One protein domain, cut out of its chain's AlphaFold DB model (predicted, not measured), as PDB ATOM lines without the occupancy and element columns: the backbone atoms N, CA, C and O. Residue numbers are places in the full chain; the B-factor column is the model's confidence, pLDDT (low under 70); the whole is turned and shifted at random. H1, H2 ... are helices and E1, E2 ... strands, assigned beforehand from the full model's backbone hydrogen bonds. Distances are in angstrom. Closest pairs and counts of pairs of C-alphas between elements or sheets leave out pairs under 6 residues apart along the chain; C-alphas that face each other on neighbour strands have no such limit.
ATOM      1  N   ILE A 213       0.895   3.892 -10.461       93.31
ATOM      2  CA  ILE A 213       0.389   2.838  -9.573       93.31
ATOM      3  C   ILE A 213      -0.483   3.497  -8.507       93.31
ATOM      4  O   ILE A 213      -0.011   4.362  -7.771       93.31
ATOM      5  N   VAL A 214      -1.761   3.123  -8.443       95.38
ATOM      6  CA  VAL A 214      -2.717   3.607  -7.433       95.38
ATOM      7  C   VAL A 214      -3.534   2.417  -6.940       95.38
ATOM      8  O   VAL A 214      -4.123   1.711  -7.758       95.38
ATOM      9  N   PHE A 215      -3.572   2.167  -5.626       94.88
ATOM     10  CA  PHE A 215      -4.243   0.999  -5.036       94.88
ATOM     11  C   PHE A 215      -3.815  -0.337  -5.674       94.88
ATOM     12  O   PHE A 215      -4.653  -1.183  -5.989       94.88
ATOM     13  N   ASN A 216      -2.510  -0.504  -5.923       94.56
ATOM     14  CA  ASN A 216      -1.914  -1.658  -6.615       94.56
ATOM     15  C   ASN A 216      -2.431  -1.920  -8.044       94.56
ATOM     16  O   ASN A 216      -2.132  -2.964  -8.622       94.56
ATOM     17  N   LYS A 217      -3.168  -0.982  -8.651       96.12
ATOM     18  CA  LYS A 217      -3.521  -1.022 -10.073       96.12
ATOM     19  C   LYS A 217      -2.590  -0.108 -10.863       96.12
ATOM     20  O   LYS A 217      -2.322   1.019 -10.446       96.12
ATOM     21  N   LYS A 218      -2.106  -0.603 -12.003       96.31
ATOM     22  CA  LYS A 218      -1.323   0.174 -12.968       96.31
ATOM     23  C   LYS A 218      -2.258   0.916 -13.920       96.31
ATOM     24  O   LYS A 218      -3.211   0.329 -14.418       96.31
ATOM     25  N   PHE A 219      -1.950   2.176 -14.187       94.88
ATOM     26  CA  PHE A 219      -2.666   3.039 -15.118       94.88
ATOM     27  C   PHE A 219      -1.669   3.716 -16.057       94.88
ATOM     28  O   PHE A 219      -0.604   4.168 -15.632       94.88
ATOM     29  N   ASN A 220      -2.029   3.839 -17.329       91.75
ATOM     30  CA  ASN A 220      -1.180   4.434 -18.362       91.75
ATOM     31  C   ASN A 220      -1.258   5.963 -18.365       91.75
ATOM     32  O   ASN A 220      -0.413   6.641 -18.947       91.75
ATOM     33  N   SER A 221      -2.291   6.534 -17.740       91.75
ATOM     34  CA  SER A 221      -2.442   7.979 -17.636       91.75
ATOM     35  C   SER A 221      -3.223   8.409 -16.396       91.75
ATOM     36  O   SER A 221      -4.079   7.693 -15.880       91.75
ATOM     37  N   LEU A 222      -3.008   9.657 -15.970       90.81
ATOM     38  CA  LEU A 222      -3.827  10.282 -14.930       90.81
ATOM     39  C   LEU A 222      -5.313  10.378 -15.332       90.81
ATOM     40  O   LEU A 222      -6.177  10.411 -14.460       90.81
ATOM     41  N   ASN A 223      -5.618  10.445 -16.636       90.06
ATOM     42  CA  ASN A 223      -6.999  10.464 -17.125       90.06
ATOM     43  C   ASN A 223      -7.690   9.122 -16.860       90.06
ATOM     44  O   ASN A 223      -8.817   9.126 -16.387       90.06
ATOM     45  N   GLU A 224      -6.988   8.010 -17.077       94.88
ATOM     46  CA  GLU A 224      -7.495   6.653 -16.842       94.88
ATOM     47  C   GLU A 224      -7.838   6.437 -15.359       94.88
ATOM     48  O   GLU A 224      -8.938   5.997 -15.036       94.88
ATOM     49  N   ILE A 225      -6.967   6.887 -14.442       95.38
ATOM     50  CA  ILE A 225      -7.253   6.909 -12.991       95.38
ATOM     51  C   ILE A 225      -8.517   7.723 -12.695       95.38
ATOM     52  O   ILE A 225      -9.350   7.344 -11.870       95.38
ATOM     53  N   CYS A 226      -8.643   8.885 -13.338       94.31
ATOM     54  CA  CYS A 226      -9.755   9.801 -13.117       94.31
ATOM     55  C   CYS A 226     -11.088   9.244 -13.626       94.31
ATOM     56  O   CYS A 226     -12.111   9.444 -12.970       94.31
ATOM     57  N   GLU A 227     -11.078   8.553 -14.763       90.88
ATOM     58  CA  GLU A 227     -12.249   7.901 -15.348       90.88
ATOM     59  C   GLU A 227     -12.686   6.698 -14.504       90.88
ATOM     60  O   GLU A 227     -13.838   6.667 -14.073       90.88
ATOM     61  N   GLU A 228     -11.759   5.800 -14.153       95.62
ATOM     62  CA  GLU A 228     -12.026   4.607 -13.330       95.62
ATOM     63  C   GLU A 228     -12.583   4.980 -11.944       95.62
ATOM     64  O   GLU A 228     -13.578   4.431 -11.472       95.62
ATOM     65  N   LEU A 229     -11.971   5.964 -11.276       94.25
ATOM     66  CA  LEU A 229     -12.383   6.382  -9.930       94.25
ATOM     67  C   LEU A 229     -13.471   7.464  -9.945       94.25
ATOM     68  O   LEU A 229     -13.953   7.894  -8.884       94.25
ATOM     69  N   LEU A 230     -13.887   7.907 -11.138       91.88
ATOM     70  CA  LEU A 230     -14.875   8.963 -11.347       91.88
ATOM     71  C   LEU A 230     -14.526  10.229 -10.528       91.88
ATOM     72  O   LEU A 230     -15.360  10.772  -9.792       91.88
ATOM     73  N   ILE A 231     -13.267  10.666 -10.615       94.19
ATOM     74  CA  ILE A 231     -12.708  11.883 -10.003       94.19
ATOM     75  C   ILE A 231     -12.192  12.818 -11.102       94.19
ATOM     76  O   ILE A 231     -11.904  12.395 -12.212       94.19
ATOM     77  N   THR A 232     -12.086  14.122 -10.841       91.06
ATOM     78  CA  THR A 232     -11.616  15.060 -11.874       91.06
ATOM     79  C   THR A 232     -10.097  15.199 -11.855       91.06
ATOM     80  O   THR A 232      -9.498  15.414 -10.800       91.06
ATOM     81  N   LYS A 233      -9.475  15.196 -13.042       91.31
ATOM     82  CA  LYS A 233      -8.027  15.414 -13.220       91.31
ATOM     83  C   LYS A 233      -7.514  16.646 -12.477       91.31
ATOM     84  O   LYS A 233      -6.501  16.596 -11.789       91.31
ATOM     85  N   SER A 234      -8.255  17.748 -12.563       82.50
ATOM     86  CA  SER A 234      -7.891  19.010 -11.916       82.50
ATOM     87  C   SER A 234      -7.966  18.960 -10.387       82.50
ATOM     88  O   SER A 234      -7.279  19.741  -9.731       82.50
ATOM     89  N   ALA A 235      -8.778  18.074  -9.798       89.81
ATOM     90  CA  ALA A 235      -8.790  17.862  -8.354       89.81
ATOM     91  C   ALA A 235      -7.545  17.092  -7.908       89.81
ATOM     92  O   ALA A 235      -6.880  17.542  -6.976       89.81
ATOM     93  N   VAL A 236      -7.191  16.011  -8.611       93.38
ATOM     94  CA  VAL A 236      -5.988  15.215  -8.317       93.38
ATOM     95  C   VAL A 236      -4.732  16.077  -8.461       93.38
ATOM     96  O   VAL A 236      -3.973  16.217  -7.506       93.38
ATOM     97  N   GLN A 237      -4.590  16.788  -9.586       87.69
ATOM     98  CA  GLN A 237      -3.470  17.710  -9.824       87.69
ATOM     99  C   GLN A 237      -3.365  18.815  -8.765       87.69
ATOM    100  O   GLN A 237      -2.267  19.229  -8.406       87.69
ATOM    101  N   ARG A 238      -4.494  19.302  -8.233       85.19
ATOM    102  CA  ARG A 238      -4.495  20.323  -7.174       85.19
ATOM    103  C   ARG A 238      -3.943  19.792  -5.853       85.19
ATOM    104  O   ARG A 238      -3.312  20.562  -5.137       85.19
ATOM    105  N   TRP A 239      -4.217  18.535  -5.507       91.81
ATOM    106  CA  TRP A 239      -3.661  17.907  -4.306       91.81
ATOM    107  C   TRP A 239      -2.189  17.555  -4.496       91.81
ATOM    108  O   TRP A 239      -1.392  17.893  -3.630       91.81
ATOM    109  N   MET A 240      -1.805  17.033  -5.660       90.00
ATOM    110  CA  MET A 240      -0.391  16.824  -5.989       90.00
ATOM    111  C   MET A 240       0.408  18.135  -5.934       90.00
ATOM    112  O   MET A 240       1.463  18.195  -5.319       90.00
ATOM    113  N   GLY A 241      -0.142  19.238  -6.456       74.56
ATOM    114  CA  GLY A 241       0.475  20.569  -6.360       74.56
ATOM    115  C   GLY A 241       0.562  21.145  -4.938       74.56
ATOM    116  O   GLY A 241       1.147  22.207  -4.746       74.56
ATOM    117  N   ARG A 242      -0.028  20.478  -3.937       80.81
ATOM    118  CA  ARG A 242       0.154  20.776  -2.505       80.81
ATOM    119  C   ARG A 242       1.198  19.871  -1.837       80.81
ATOM    120  O   ARG A 242       1.351  19.973  -0.626       80.81
ATOM    121  N   GLY A 243       1.881  19.019  -2.602       84.06
ATOM    122  CA  GLY A 243       2.915  18.104  -2.118       84.06
ATOM    123  C   GLY A 243       2.416  16.722  -1.691       84.06
ATOM    124  O   GLY A 243       3.167  16.008  -1.047       84.06
ATOM    125  N   PHE A 244       1.172  16.346  -2.007       87.88
ATOM    126  CA  PHE A 244       0.668  14.995  -1.725       87.88
ATOM    127  C   PHE A 244       1.121  14.009  -2.804       87.88
ATOM    128  O   PHE A 244       1.069  14.336  -3.995       87.88
ATOM    129  N   GLU A 245       1.462  12.789  -2.391       93.25
ATOM    130  CA  GLU A 245       1.709  11.677  -3.313       93.25
ATOM    131  C   GLU A 245       0.445  11.343  -4.122       93.25
ATOM    132  O   GLU A 245      -0.679  11.666  -3.720       93.25
ATOM    133  N   LEU A 246       0.598  10.699  -5.284       94.69
ATOM    134  CA  LEU A 246      -0.533  10.432  -6.186       94.69
ATOM    135  C   LEU A 246      -1.667   9.663  -5.490       94.69
ATOM    136  O   LEU A 246      -2.836  10.029  -5.626       94.69
ATOM    137  N   GLU A 247      -1.328   8.623  -4.732       96.12
ATOM    138  CA  GLU A 247      -2.308   7.804  -4.021       96.12
ATOM    139  C   GLU A 247      -3.033   8.609  -2.931       96.12
ATOM    140  O   GLU A 247      -4.264   8.594  -2.853       96.12
ATOM    141  N   GLU A 248      -2.310   9.428  -2.163       95.62
ATOM    142  CA  GLU A 248      -2.900  10.327  -1.166       95.62
ATOM    143  C   GLU A 248      -3.810  11.384  -1.804       95.62
ATOM    144  O   GLU A 248      -4.916  11.652  -1.318       95.62
ATOM    145  N   ALA A 249      -3.380  11.969  -2.925       95.94
ATOM    146  CA  ALA A 249      -4.149  12.941  -3.691       95.94
ATOM    147  C   ALA A 249      -5.469  12.337  -4.199       95.94
ATOM    148  O   ALA A 249      -6.527  12.979  -4.117       95.94
ATOM    149  N   VAL A 250      -5.431  11.088  -4.672       96.38
ATOM    150  CA  VAL A 250      -6.614  10.315  -5.073       96.38
ATOM    151  C   VAL A 250      -7.523  10.041  -3.869       96.38
ATOM    152  O   VAL A 250      -8.720  10.339  -3.937       96.38
ATOM    153  N   ILE A 251      -6.979   9.587  -2.734       95.81
ATOM    154  CA  ILE A 251      -7.738   9.363  -1.488       95.81
ATOM    155  C   ILE A 251      -8.442  10.651  -1.037       95.81
ATOM    156  O   ILE A 251      -9.625  10.631  -0.677       95.81
ATOM    157  N   HIS A 252      -7.761  11.797  -1.087       95.75
ATOM    158  CA  HIS A 252      -8.352  13.096  -0.762       95.75
ATOM    159  C   HIS A 252      -9.488  13.483  -1.717       95.75
ATOM    160  O   HIS A 252     -10.516  14.017  -1.274       95.75
ATOM    161  N   CYS A 253      -9.342  13.197  -3.012       93.50
ATOM    162  CA  CYS A 253     -10.408  13.396  -3.991       93.50
ATOM    163  C   CYS A 253     -11.616  12.504  -3.692       93.50
ATOM    164  O   CYS A 253     -12.739  13.002  -3.677       93.50
ATOM    165  N   MET A 254     -11.403  11.230  -3.356       92.31
ATOM    166  CA  MET A 254     -12.473  10.285  -3.018       92.31
ATOM    167  C   MET A 254     -13.197  10.654  -1.713       92.31
ATOM    168  O   MET A 254     -14.429  10.632  -1.658       92.31
ATOM    169  N   LYS A 255     -12.465  11.079  -0.672       88.69
ATOM    170  CA  LYS A 255     -13.052  11.580   0.588       88.69
ATOM    171  C   LYS A 255     -13.940  12.805   0.345       88.69
ATOM    172  O   LYS A 255     -15.033  12.902   0.907       88.69
ATOM    173  N   ASN A 256     -13.501  13.721  -0.519       78.25
ATOM    174  CA  ASN A 256     -14.299  14.884  -0.903       78.25
ATOM    175  C   ASN A 256     -15.448  14.530  -1.843       78.25
ATOM    176  O   ASN A 256     -16.493  15.152  -1.727       78.25
ATOM    177  N   LYS A 257     -15.305  13.516  -2.702       71.88
ATOM    178  CA  LYS A 257     -16.393  12.999  -3.536       71.88
ATOM    179  C   LYS A 257     -17.506  12.401  -2.688       71.88
ATOM    180  O   LYS A 257     -18.654  12.716  -2.944       71.88
ATOM    181  N   ARG A 258     -17.200  11.656  -1.619       60.19
ATOM    182  CA  ARG A 258     -18.224  11.189  -0.661       60.19
ATOM    183  C   ARG A 258     -18.960  12.357  -0.003       60.19
ATOM    184  O   ARG A 258     -20.185  12.342   0.078       60.19
ATOM    185  N   LYS A 259     -18.237  13.411   0.402       58.22
ATOM    186  CA  LYS A 259     -18.858  14.661   0.881       58.22
ATOM    187  C   LYS A 259     -19.675  15.346  -0.216       58.22
ATOM    188  O   LYS A 259     -20.762  15.834   0.058       58.22
ATOM    189  N   GLU A 260     -19.188  15.359  -1.452       55.00
ATOM    190  CA  GLU A 260     -19.880  15.935  -2.596       55.00
ATOM    191  C   GLU A 260     -21.073  15.109  -3.044       55.00
ATOM    192  O   GLU A 260     -22.008  15.733  -3.476       55.00
ATOM    193  N   GLU A 261     -21.116  13.784  -2.947       57.06
ATOM    194  CA  GLU A 261     -22.292  12.948  -3.242       57.06
ATOM    195  C   GLU A 261     -23.340  13.076  -2.136       57.06
ATOM    196  O   GLU A 261     -24.534  13.185  -2.421       57.06
ATOM    197  N   LEU A 262     -22.898  13.218  -0.882       53.03
ATOM    198  CA  LEU A 262     -23.752  13.636   0.231       53.03
ATOM    199  C   LEU A 262     -24.339  15.045   0.010       53.03
ATOM    200  O   LEU A 262     -25.484  15.291   0.383       53.03
ATOM    201  N   VAL A 263     -23.599  15.947  -0.649       50.66
ATOM    202  CA  VAL A 263     -24.022  17.326  -0.982       50.66
ATOM    203  C   VAL A 263     -24.719  17.433  -2.360       50.66
ATOM    204  O   VAL A 263     -25.548  18.317  -2.565       50.66
ATOM    205  N   LYS A 264     -24.440  16.517  -3.296       46.91
ATOM    206  CA  LYS A 264     -25.000  16.355  -4.655       46.91
ATOM    207  C   LYS A 264     -26.238  15.469  -4.645       46.91
ATOM    208  O   LYS A 264     -26.839  15.281  -5.704       46.91
ATOM    209  N   LYS A 265     -26.715  15.029  -3.473       49.88
ATOM    210  CA  LYS A 265     -28.148  14.805  -3.258       49.88
ATOM    211  C   LYS A 265     -28.864  16.097  -3.636       49.88
ATOM    212  O   LYS A 265     -28.967  16.982  -2.802       49.88
TER     213      LYS A 265
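Overview. This is residues 213 to 265 of the 583 residues of an uncharacterized protein of Piromyces sp. (strain E2) (UniProt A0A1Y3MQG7). A long helix, H3, crosses the short helix H2 with its first part, residues 246 to 253, and residues 258 to 265 stick out as an arm. Before them come a small strand turn, residues 213 to 219, and the short helix H1. The printed part has 53 residues, in the order E1, H1, H2, H3, mostly helix. It is compact, with a radius of gyration of the C-alphas of 10.9 A, spanning 32 by 23 by 18 A.

Arrangement. E1, residues 217 to 219, pairs with no named strand; residues 213 to 214 pair antiparallel with 217 to 218. H1, residues 222 to 228, and H2, residues 233 to 240, only just touch, with 3 pairs of C-alphas within 8 A, the closest Cys 226 and Lys 233, 5.9 A. H2 touches H3, residues 246 to 263, with residues 246 to 253 of H3 alone, at a steep tilt of 57 degrees, opposite ways; the closest C-alphas, Trp 239 and Ala 249, are 5.0 A apart. H1 and H3 are apart. In H1, H2 and H3 every O i to N i+4 pair is within hydrogen-bond range.

Along the chain. E1 begins at C-alpha 217 (-3.521, -1.022, -10.073). H3, 25.0 A long from first to last C-alpha, ends at C-alpha 263 (-24.022, 17.326, -0.982).

Size, cuts and confidence. The printed part has no cut, and its three links are tight. Residues 258 to 265 have pLDDT under 70.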